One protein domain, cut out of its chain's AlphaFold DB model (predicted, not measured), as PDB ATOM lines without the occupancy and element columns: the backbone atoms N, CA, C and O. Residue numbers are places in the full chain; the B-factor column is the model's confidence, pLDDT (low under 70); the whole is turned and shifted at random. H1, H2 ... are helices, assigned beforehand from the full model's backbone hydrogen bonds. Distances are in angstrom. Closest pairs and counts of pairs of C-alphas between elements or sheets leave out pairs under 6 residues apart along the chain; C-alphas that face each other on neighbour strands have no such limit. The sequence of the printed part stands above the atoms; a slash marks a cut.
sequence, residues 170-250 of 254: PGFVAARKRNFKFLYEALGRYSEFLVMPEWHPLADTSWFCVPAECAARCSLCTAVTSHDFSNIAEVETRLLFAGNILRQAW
ATOM      1  N   PRO A 170       2.648 -11.612  17.807       89.12
ATOM      2  CA  PRO A 170       2.002 -12.926  17.893       89.12
ATOM      3  C   PRO A 170       2.003 -13.686  16.557       89.12
ATOM      4  O   PRO A 170       2.242 -14.893  16.520       89.12
ATOM      5  N   GLY A 171       1.802 -12.966  15.446       91.31
ATOM      6  CA  GLY A 171       1.869 -13.524  14.097       91.31
ATOM      7  C   GLY A 171       3.278 -13.984  13.722       91.31
ATOM      8  O   GLY A 171       3.435 -15.069  13.160       91.31
ATOM      9  N   PHE A 172       4.307 -13.211  14.082       91.19
ATOM     10  CA  PHE A 172       5.705 -13.592  13.863       91.19
ATOM     11  C   PHE A 172       6.119 -14.810  14.689       91.19
ATOM     12  O   PHE A 172       6.734 -15.717  14.137       91.19
ATOM     13  N   VAL A 173       5.737 -14.881  15.967       90.88
ATOM     14  CA  VAL A 173       5.999 -16.052  16.823       90.88
ATOM     15  C   VAL A 173       5.350 -17.300  16.223       90.88
ATOM     16  O   VAL A 173       6.001 -18.335  16.085       90.88
ATOM     17  N   ALA A 174       4.088 -17.204  15.796       95.62
ATOM     18  CA  ALA A 174       3.395 -18.322  15.161       95.62
ATOM     19  C   ALA A 174       4.071 -18.755  13.848       95.62
ATOM     20  O   ALA A 174       4.230 -19.951  13.601       95.62
ATOM     21  N   ALA A 175       4.498 -17.802  13.014       95.56
ATOM     22  CA  ALA A 175       5.219 -18.094  11.778       95.56
ATOM     23  C   ALA A 175       6.574 -18.768  12.046       95.56
ATOM     24  O   ALA A 175       6.874 -19.782  11.423       95.56
ATOM     25  N   ARG A 176       7.350 -18.272  13.019       94.56
ATOM     26  CA  ARG A 176       8.633 -18.860  13.438       94.56
ATOM     27  C   ARG A 176       8.469 -20.306  13.882       94.56
ATOM     28  O   ARG A 176       9.194 -21.165  13.398       94.56
ATOM     29  N   LYS A 177       7.471 -20.599  14.720       95.19
ATOM     30  CA  LYS A 177       7.184 -21.970  15.176       95.19
ATOM     31  C   LYS A 177       6.816 -22.904  14.022       95.19
ATOM     32  O   LYS A 177       7.320 -24.022  13.961       95.19
ATOM     33  N   ARG A 178       5.979 -22.447  13.079       97.38
ATOM     34  CA  ARG A 178       5.639 -23.232  11.876       97.38
ATOM     35  C   ARG A 178       6.864 -23.503  11.004       97.38
ATOM     36  O   ARG A 178       7.082 -24.645  10.612       97.38
ATOM     37  N   ASN A 179       7.660 -22.470  10.731       96.19
ATOM     38  CA  ASN A 179       8.847 -22.574   9.884       96.19
ATOM     39  C   ASN A 179       9.913 -23.461  10.524       96.19
ATOM     40  O   ASN A 179      10.481 -24.311   9.847       96.19
ATOM     41  N   PHE A 180      10.146 -23.302  11.830       95.94
ATOM     42  CA  PHE A 180      11.067 -24.151  12.574       95.94
ATOM     43  C   PHE A 180      10.637 -25.609  12.494       95.94
ATOM     44  O   PHE A 180      11.450 -26.440  12.122       95.94
ATOM     45  N   LYS A 181       9.360 -25.924  12.757       95.88
ATOM     46  CA  LYS A 181       8.854 -27.298  12.655       95.88
ATOM     47  C   LYS A 181       9.116 -27.896  11.269       95.88
ATOM     48  O   LYS A 181       9.661 -28.989  11.174       95.88
ATOM     49  N   PHE A 182       8.773 -27.158  10.214       96.81
ATOM     50  CA  PHE A 182       8.995 -27.600   8.837       96.81
ATOM     51  C   PHE A 182      10.478 -27.875   8.544       96.81
ATOM     52  O   PHE A 182      10.821 -28.941   8.040       96.81
ATOM     53  N   LEU A 183      11.361 -26.932   8.885       94.56
ATOM     54  CA  LEU A 183      12.798 -27.063   8.635       94.56
ATOM     55  C   LEU A 183      13.437 -28.142   9.511       94.56
ATOM     56  O   LEU A 183      14.272 -28.892   9.025       94.56
ATOM     57  N   TYR A 184      13.018 -28.263  10.768       94.44
ATOM     58  CA  TYR A 184      13.499 -29.280  11.693       94.44
ATOM     59  C   TYR A 184      13.173 -30.691  11.187       94.44
ATOM     60  O   TYR A 184      14.051 -31.546  11.130       94.44
ATOM     61  N   GLU A 185      11.933 -30.924  10.743       94.75
ATOM     62  CA  GLU A 185      11.511 -32.208  10.165       94.75
ATOM     63  C   GLU A 185      12.211 -32.510   8.829       94.75
ATOM     64  O   GLU A 185      12.534 -33.664   8.543       94.75
ATOM     65  N   ALA A 186      12.448 -31.490   7.998       94.56
ATOM     66  CA  ALA A 186      13.134 -31.650   6.720       94.56
ATOM     67  C   ALA A 186      14.629 -31.958   6.901       94.56
ATOM     68  O   ALA A 186      15.138 -32.906   6.302       94.56
ATOM     69  N   LEU A 187      15.317 -31.184   7.745       90.31
ATOM     70  CA  LEU A 187      16.749 -31.325   8.013       90.31
ATOM     71  C   LEU A 187      17.058 -32.555   8.869       90.31
ATOM     72  O   LEU A 187      18.084 -33.195   8.656       90.31
ATOM     73  N   GLY A 188      16.148 -32.952   9.764       89.94
ATOM     74  CA  GLY A 188      16.303 -34.139  10.607       89.94
ATOM     75  C   GLY A 188      16.435 -35.451   9.825       89.94
ATOM     76  O   GLY A 188      16.979 -36.419  10.346       89.94
ATOM     77  N   ARG A 189      16.019 -35.489   8.551       91.94
ATOM     78  CA  ARG A 189      16.244 -36.638   7.650       91.94
ATOM     79  C   ARG A 189      17.720 -36.863   7.324       91.94
ATOM     80  O   ARG A 189      18.085 -37.948   6.889       91.94
ATOM     81  N   TYR A 190      18.551 -35.846   7.532       89.00
ATOM     82  CA  TYR A 190      19.990 -35.875   7.307       89.00
ATOM     83  C   TYR A 190      20.754 -36.030   8.626       89.00
ATOM     84  O   TYR A 190      21.855 -35.501   8.753       89.00
ATOM     85  N   SER A 191      20.199 -36.756   9.604       87.38
ATOM     86  CA  SER A 191      20.802 -36.957  10.932       87.38
ATOM     87  C   SER A 191      22.175 -37.641  10.909       87.38
ATOM     88  O   SER A 191      22.911 -37.586  11.887       87.38
ATOM     89  N   GLU A 192      22.536 -38.284   9.794       86.31
ATOM     90  CA  GLU A 192      23.891 -38.793   9.546       86.31
ATOM     91  C   GLU A 192      24.927 -37.658   9.410       86.31
ATOM     92  O   GLU A 192      26.093 -37.826   9.760       86.31
ATOM     93  N   PHE A 193      24.500 -36.486   8.931       84.62
ATOM     94  CA  PHE A 193      25.361 -35.329   8.668       84.62
ATOM     95  C   PHE A 193      25.100 -34.158   9.614       84.62
ATOM     96  O   PHE A 193      26.015 -33.375   9.872       84.62
ATOM     97  N   LEU A 194      23.870 -34.024  10.113       87.06
ATOM     98  CA  LEU A 194      23.420 -32.903  10.930       87.06
ATOM     99  C   LEU A 194      22.953 -33.375  12.306       87.06
ATOM    100  O   LEU A 194      22.088 -34.238  12.428       87.06
ATOM    101  N   VAL A 195      23.481 -32.744  13.345       89.25
ATOM    102  CA  VAL A 195      22.983 -32.840  14.714       89.25
ATOM    103  C   VAL A 195      21.998 -31.692  14.928       89.25
ATOM    104  O   VAL A 195      22.353 -30.518  14.809       89.25
ATOM    105  N   MET A 196      20.744 -32.037  15.201       91.38
ATOM    106  CA  MET A 196      19.655 -31.075  15.384       91.38
ATOM    107  C   MET A 196      19.560 -30.610  16.851       91.38
ATOM    108  O   MET A 196      19.974 -31.352  17.742       91.38
ATOM    109  N   PRO A 197      19.026 -29.402  17.125       91.56
ATOM    110  CA  PRO A 197      18.879 -28.876  18.480       91.56
ATOM    111  C   PRO A 197      17.922 -29.705  19.326       91.56
ATOM    112  O   PRO A 197      16.870 -30.133  18.852       91.56
ATOM    113  N   GLU A 198      18.220 -29.774  20.617       92.00
ATOM    114  CA  GLU A 198      17.283 -30.216  21.646       92.00
ATOM    115  C   GLU A 198      16.786 -29.013  22.457       92.00
ATOM    116  O   GLU A 198      17.397 -27.941  22.472       92.00
ATOM    117  N   TRP A 199      15.645 -29.156  23.123       94.38
ATOM    118  CA  TRP A 199      15.141 -28.136  24.038       94.38
ATOM    119  C   TRP A 199      14.327 -28.763  25.162       94.38
ATOM    120  O   TRP A 199      13.826 -29.883  25.057       94.38
ATOM    121  N   HIS A 200      14.202 -28.020  26.259       95.81
ATOM    122  CA  HIS A 200      13.513 -28.494  27.448       95.81
ATOM    123  C   HIS A 200      12.013 -28.753  27.171       95.81
ATOM    124  O   HIS A 200      11.377 -27.931  26.514       95.81
ATOM    125  N   PRO A 201      11.382 -29.811  27.717       95.88
ATOM    126  CA  PRO A 201       9.955 -30.090  27.484       95.88
ATOM    127  C   PRO A 201       8.996 -28.982  27.946       95.88
ATOM    128  O   PRO A 201       7.907 -28.835  27.401       95.88
ATOM    129  N   LEU A 202       9.399 -28.195  28.951       97.12
ATOM    130  CA  LEU A 202       8.639 -27.029  29.430       97.12
ATOM    131  C   LEU A 202       8.877 -25.759  28.594       97.12
ATOM    132  O   LEU A 202       8.263 -24.728  28.871       97.12
ATOM    133  N   ALA A 203       9.784 -25.793  27.617       96.94
ATOM    134  CA  ALA A 203      10.072 -24.649  26.769       96.94
ATOM    135  C   ALA A 203       9.007 -24.490  25.676       96.94
ATOM    136  O   ALA A 203       8.743 -25.402  24.894       96.94
ATOM    137  N   ASP A 204       8.446 -23.287  25.583       96.88
ATOM    138  CA  ASP A 204       7.657 -22.841  24.443       96.88
ATOM    139  C   ASP A 204       8.490 -21.854  23.616       96.88
ATOM    140  O   ASP A 204       8.484 -20.644  23.855       96.88
ATOM    141  N   THR A 205       9.257 -22.391  22.670       95.38
ATOM    142  CA  THR A 205      10.330 -21.659  21.992       95.38
ATOM    143  C   THR A 205       9.832 -20.847  20.792       95.38
ATOM    144  O   THR A 205       9.256 -21.374  19.838       95.38
ATOM    145  N   SER A 206      10.105 -19.543  20.800       94.19
ATOM    146  CA  SER A 206      10.047 -18.663  19.634       94.19
ATOM    147  C   SER A 206      11.432 -18.576  18.992       94.19
ATOM    148  O   SER A 206      12.187 -17.641  19.245       94.19
ATOM    149  N   TRP A 207      11.761 -19.562  18.158       93.38
ATOM    150  CA  TRP A 207      13.083 -19.691  17.544       93.38
ATOM    151  C   TRP A 207      13.503 -18.453  16.745       93.38
ATOM    152  O   TRP A 207      12.778 -17.965  15.867       93.38
ATOM    153  N   PHE A 208      14.711 -17.973  17.028       90.62
ATOM    154  CA  PHE A 208      15.364 -16.905  16.282       90.62
ATOM    155  C   PHE A 208      15.814 -17.390  14.902       90.62
ATOM    156  O   PHE A 208      15.532 -16.743  13.891       90.62
ATOM    157  N   CYS A 209      16.454 -18.559  14.872       90.00
ATOM    158  CA  CYS A 209      16.876 -19.290  13.684       90.00
ATOM    159  C   CYS A 209      16.772 -20.804  13.937       90.00
ATOM    160  O   CYS A 209      16.385 -21.232  15.025       90.00
ATOM    161  N   VAL A 210      17.094 -21.613  12.926       91.06
ATOM    162  CA  VAL A 210      17.176 -23.075  13.048       91.06
ATOM    163  C   VAL A 210      18.656 -23.440  13.162       91.06
ATOM    164  O   VAL A 210      19.350 -23.412  12.144       91.06
ATOM    165  N   PRO A 211      19.176 -23.718  14.369       91.00
ATOM    166  CA  PRO A 211      20.539 -24.202  14.501       91.00
ATOM    167  C   PRO A 211      20.637 -25.637  13.978       91.00
ATOM    168  O   PRO A 211      19.686 -26.411  14.064       91.00
ATOM    169  N   ALA A 212      21.801 -25.977  13.444       88.94
ATOM    170  CA  ALA A 212      22.198 -27.341  13.145       88.94
ATOM    171  C   ALA A 212      23.714 -27.426  13.315       88.94
ATOM    172  O   ALA A 212      24.450 -26.544  12.866       88.94
ATOM    173  N   GLU A 213      24.174 -28.472  13.985       87.69
ATOM    174  CA  GLU A 213      25.588 -28.794  14.100       87.69
ATOM    175  C   GLU A 213      25.954 -29.870  13.078       87.69
ATOM    176  O   GLU A 213      25.130 -30.657  12.628       87.69
ATOM    177  N   CYS A 214      27.214 -29.893  12.683       84.50
ATOM    178  CA  CYS A 214      27.740 -30.835  11.719       84.50
ATOM    179  C   CYS A 214      28.306 -32.076  12.417       84.50
ATOM    180  O   CYS A 214      29.281 -31.968  13.158       84.50
ATOM    181  N   ALA A 215      27.730 -33.256  12.156       75.19
ATOM    182  CA  ALA A 215      28.013 -34.504  12.878       75.19
ATOM    183  C   ALA A 215      29.431 -35.082  12.651       75.19
ATOM    184  O   ALA A 215      29.868 -35.970  13.378       75.19
ATOM    185  N   ALA A 216      30.191 -34.567  11.681       69.50
ATOM    186  CA  ALA A 216      31.600 -34.890  11.464       69.50
ATOM    187  C   ALA A 216      32.276 -33.790  10.626       69.50
ATOM    188  O   ALA A 216      31.608 -32.958  10.011       69.50
ATOM    189  N   ARG A 217      33.614 -33.819  10.514       64.19
ATOM    190  CA  ARG A 217      34.352 -33.029   9.505       64.19
ATOM    191  C   ARG A 217      34.137 -33.625   8.106       64.19
ATOM    192  O   ARG A 217      35.064 -34.171   7.517       64.19
ATOM    193  N   CYS A 218      32.912 -33.585   7.591       63.66
ATOM    194  CA  CYS A 218      32.630 -33.956   6.209       63.66
ATOM    195  C   CYS A 218      32.778 -32.737   5.284       63.66
ATOM    196  O   CYS A 218      32.702 -31.586   5.717       63.66
ATOM    197  N   SER A 219      32.999 -32.989   3.993       67.81
ATOM    198  CA  SER A 219      33.151 -31.938   2.975       67.81
ATOM    199  C   SER A 219      31.929 -31.022   2.888       67.81
ATOM    200  O   SER A 219      32.093 -29.825   2.661       67.81
ATOM    201  N   LEU A 220      30.728 -31.558   3.140       67.38
ATOM    202  CA  LEU A 220      29.493 -30.782   3.244       67.38
ATOM    203  C   LEU A 220      29.607 -29.728   4.349       67.38
ATOM    204  O   LEU A 220      29.345 -28.561   4.105       67.38
ATOM    205  N   CYS A 221      30.074 -30.103   5.534       68.38
ATOM    206  CA  CYS A 221      30.204 -29.196   6.670       68.38
ATOM    207  C   CYS A 221      31.251 -28.101   6.464       68.38
ATOM    208  O   CYS A 221      31.025 -26.953   6.847       68.38
ATOM    209  N   THR A 222      32.362 -28.417   5.796       68.19
ATOM    210  CA  THR A 222      33.330 -27.404   5.350       68.19
ATOM    211  C   THR A 222      32.721 -26.458   4.314       68.19
ATOM    212  O   THR A 222      32.990 -25.264   4.355       68.19
ATOM    213  N   ALA A 223      31.878 -26.964   3.409       66.75
ATOM    214  CA  ALA A 223      31.198 -26.137   2.419       66.75
ATOM    215  C   ALA A 223      30.129 -25.233   3.058       66.75
ATOM    216  O   ALA A 223      30.136 -24.037   2.816       66.75
ATOM    217  N   VAL A 224      29.253 -25.751   3.928       66.88
ATOM    218  CA  VAL A 224      28.140 -24.979   4.531       66.88
ATOM    219  C   VAL A 224      28.640 -23.863   5.463       66.88
ATOM    220  O   VAL A 224      27.947 -22.870   5.695       66.88
ATOM    221  N   THR A 225      29.853 -24.024   5.996       65.56
ATOM    222  CA  THR A 225      30.543 -23.015   6.812       65.56
ATOM    223  C   THR A 225      31.430 -22.076   5.991       65.56
ATOM    224  O   THR A 225      31.901 -21.074   6.534       65.56
ATOM    225  N   SER A 226      31.649 -22.355   4.699       64.50
ATOM    226  CA  SER A 226      32.350 -21.447   3.795       64.50
ATOM    227  C   SER A 226      31.387 -20.418   3.205       64.50
ATOM    228  O   SER A 226      30.185 -20.645   3.060       64.50
ATOM    229  N   HIS A 227      31.926 -19.256   2.838       60.47
ATOM    230  CA  HIS A 227      31.147 -18.189   2.208       60.47
ATOM    231  C   HIS A 227      30.536 -18.621   0.859       60.47
ATOM    232  O   HIS A 227      29.539 -18.062   0.410       60.47
ATOM    233  N   ASP A 228      31.108 -19.655   0.237       59.41
ATOM    234  CA  ASP A 228      30.739 -20.116  -1.099       59.41
ATOM    235  C   ASP A 228      29.384 -20.830  -1.131       59.41
ATOM    236  O   ASP A 228      28.685 -20.757  -2.140       59.41
ATOM    237  N   PHE A 229      28.956 -21.466  -0.031       65.88
ATOM    238  CA  PHE A 229      27.654 -22.141   0.011       65.88
ATOM    239  C   PHE A 229      26.490 -21.170  -0.191       65.88
ATOM    240  O   PHE A 229      25.569 -21.467  -0.952       65.88
ATOM    241  N   SER A 230      26.559 -19.980   0.412       64.06
ATOM    242  CA  SER A 230      25.525 -18.958   0.234       64.06
ATOM    243  C   SER A 230      25.457 -18.415  -1.190       64.06
ATOM    244  O   SER A 230      24.368 -18.096  -1.656       64.06
ATOM    245  N   ASN A 231      26.582 -18.383  -1.908       60.62
ATOM    246  CA  ASN A 231      26.621 -17.938  -3.302       60.62
ATOM    247  C   ASN A 231      26.106 -19.004  -4.281       60.62
ATOM    248  O   ASN A 231      25.589 -18.657  -5.338       60.62
ATOM    249  N   ILE A 232      26.253 -20.291  -3.952       63.31
ATOM    250  CA  ILE A 232      25.873 -21.403  -4.839       63.31
ATOM    251  C   ILE A 232      24.417 -21.825  -4.628       63.31
ATOM    252  O   ILE A 232      23.717 -22.125  -5.591       63.31
ATOM    253  N   ALA A 233      23.967 -21.882  -3.374       76.31
ATOM    254  CA  ALA A 233      22.638 -22.379  -3.026       76.31
ATOM    255  C   ALA A 233      21.606 -21.263  -2.798       76.31
ATOM    256  O   ALA A 233      20.445 -21.577  -2.557       76.31
ATOM    257  N   GLU A 234      22.022 -19.989  -2.808       82.56
ATOM    258  CA  GLU A 234      21.208 -18.833  -2.386       82.56
ATOM    259  C   GLU A 234      20.636 -18.988  -0.957       82.56
ATOM    260  O   GLU A 234      19.632 -18.379  -0.587       82.56
ATOM    261  N   VAL A 235      21.296 -19.807  -0.129       83.19
ATOM    262  CA  VAL A 235      20.935 -20.053   1.271       83.19
ATOM    263  C   VAL A 235      21.961 -19.402   2.180       83.19
ATOM    264  O   VAL A 235      23.123 -19.809   2.263       83.19
ATOM    265  N   GLU A 236      21.517 -18.385   2.903       82.81
ATOM    266  CA  GLU A 236      22.350 -17.694   3.870       82.81
ATOM    267  C   GLU A 236      22.524 -18.515   5.154       82.81
ATOM    268  O   GLU A 236      21.550 -18.917   5.792       82.81
ATOM    269  N   THR A 237      23.777 -18.729   5.561       82.75
ATOM    270  CA  THR A 237      24.122 -19.375   6.833       82.75
ATOM    271  C   THR A 237      24.858 -18.404   7.755       82.75
ATOM    272  O   THR A 237      25.419 -17.381   7.340       82.75
ATOM    273  N   ARG A 238      24.813 -18.693   9.059       84.75
ATOM    274  CA  ARG A 238      25.527 -17.953  10.102       84.75
ATOM    275  C   ARG A 238      26.109 -18.928  11.109       84.75
ATOM    276  O   ARG A 238      25.463 -19.904  11.476       84.75
ATOM    277  N   LEU A 239      27.321 -18.631  11.567       87.25
ATOM    278  CA  LEU A 239      27.907 -19.308  12.718       87.25
ATOM    279  C   LEU A 239      27.189 -18.876  14.003       87.25
ATOM    280  O   LEU A 239      26.543 -17.825  14.048       87.25
ATOM    281  N   LEU A 240      27.340 -19.673  15.061       88.88
ATOM    282  CA  LEU A 240      26.793 -19.366  16.380       88.88
ATOM    283  C   LEU A 240      27.575 -18.218  17.036       88.88
ATOM    284  O   LEU A 240      28.477 -18.443  17.839       88.88
ATOM    285  N   PHE A 241      27.234 -16.982  16.675       90.75
ATOM    286  CA  PHE A 241      27.819 -15.748  17.207       90.75
ATOM    287  C   PHE A 241      29.359 -15.780  17.244       90.75
ATOM    288  O   PHE A 241      30.010 -16.031  16.233       90.75
ATOM    289  N   ALA A 242      29.947 -15.523  18.415       90.88
ATOM    290  CA  ALA A 242      31.384 -15.572  18.655       90.88
ATOM    291  C   ALA A 242      31.941 -17.007  18.763       90.88
ATOM    292  O   ALA A 242      33.152 -17.179  18.919       90.88
ATOM    293  N   GLY A 243      31.087 -18.032  18.744       91.19
ATOM    294  CA  GLY A 243      31.438 -19.412  19.060       91.19
ATOM    295  C   GLY A 243      31.974 -19.513  20.486       91.19
ATOM    296  O   GLY A 243      31.216 -19.550  21.449       91.19
ATOM    297  N   ASN A 244      33.298 -19.507  20.626       92.50
ATOM    298  CA  ASN A 244      33.962 -19.439  21.921       92.50
ATOM    299  C   ASN A 244      34.480 -18.019  22.175       92.50
ATOM    300  O   ASN A 244      35.499 -17.616  21.609       92.50
ATOM    301  N   ILE A 245      33.806 -17.287  23.067       92.06
ATOM    302  CA  ILE A 245      34.169 -15.906  23.404       92.06
ATOM    303  C   ILE A 245      35.621 -15.793  23.897       92.06
ATOM    304  O   ILE A 245      36.325 -14.890  23.466       92.06
ATOM    305  N   LEU A 246      36.129 -16.762  24.671       92.94
ATOM    306  CA  LEU A 246      37.505 -16.764  25.197       92.94
ATOM    307  C   LEU A 246      38.580 -16.883  24.104       92.94
ATOM    308  O   LEU A 246      39.757 -16.651  24.364       92.94
ATOM    309  N   ARG A 247      38.200 -17.275  22.882       92.38
ATOM    310  CA  ARG A 247      39.108 -17.391  21.731       92.38
ATOM    311  C   ARG A 247      39.059 -16.183  20.797       92.38
ATOM    312  O   ARG A 247      39.771 -16.172  19.799       92.38
ATOM    313  N   GLN A 248      38.227 -15.188  21.089       92.62
ATOM    314  CA  GLN A 248      38.109 -13.989  20.265       92.62
ATOM    315  C   GLN A 248      39.318 -13.065  20.443       92.62
ATOM    316  O   GLN A 248      39.834 -12.910  21.548       92.62
ATOM    317  N   ALA A 249      39.744 -12.410  19.357       92.06
ATOM    318  CA  ALA A 249      40.990 -11.638  19.313       92.06
ATOM    319  C   ALA A 249      41.085 -10.545  20.395       92.06
ATOM    320  O   ALA A 249      42.139 -10.352  20.989       92.06
ATOM    321  N   TRP A 250      39.973  -9.870  20.701       89.56
ATOM    322  CA  TRP A 250      39.919  -8.801  21.706       89.56
ATOM    323  C   TRP A 250      40.131  -9.282  23.152       89.56
ATOM    324  O   TRP A 250      40.442  -8.472  24.017       89.56
TER     325      TRP A 250
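Overview. This is residues 170 to 250 of the 254 residues of the protein "Lipopolysaccharide biosynthesis protein RfbH" of Chloroflexi bacterium (UniProt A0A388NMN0). What is the shape? One long helix, H1, makes one side; residues 191 to 218 fold back as a long loop between it and two short helices, H2 and H3, set as a corner, while residues 241 to 250 stick out. What is it built of? The 81 printed residues include three named helices, in the order H1, H2, H3, and no named strand: all helix, with 34 residues in named elements, under half. How spread is it? It is loose, with a radius of gyration of the C-alphas of 14.6 A and spans of 36 by 33 by 24 A.

Arrangement. Which helices are apart? H1, residues 170 to 190, is apart from H2, residues 219 to 224, and H3, residues 227 to 233. How do H2 and H3 stand? They are close but not clearly touching, about perpendicular at 89 degrees; their closest C-alphas, of Ala 223 and Phe 229, are 5.9 A apart. Are the O i to N i+4 pairs within hydrogen-bond range? Every pair is in H2, 15 of 17 in H1 and 2 of 3 in H3.

Along the chain. Where does H1 begin? It begins at C-alpha 170, (2.002, -12.926, 17.893), and is 31.0 A long. Where does H3 end? After H2, 8.7 A long, H3 runs 10.8 A to C-alpha 233, (22.638, -22.379, -3.026).

Size, cuts and confidence. How are the helices linked? The printed part has no cut; the link H1 to H2 is long, 28 residues, and H2 to H3 is tight. Where is confidence low? Residues 216 to 232 have pLDDT under 70.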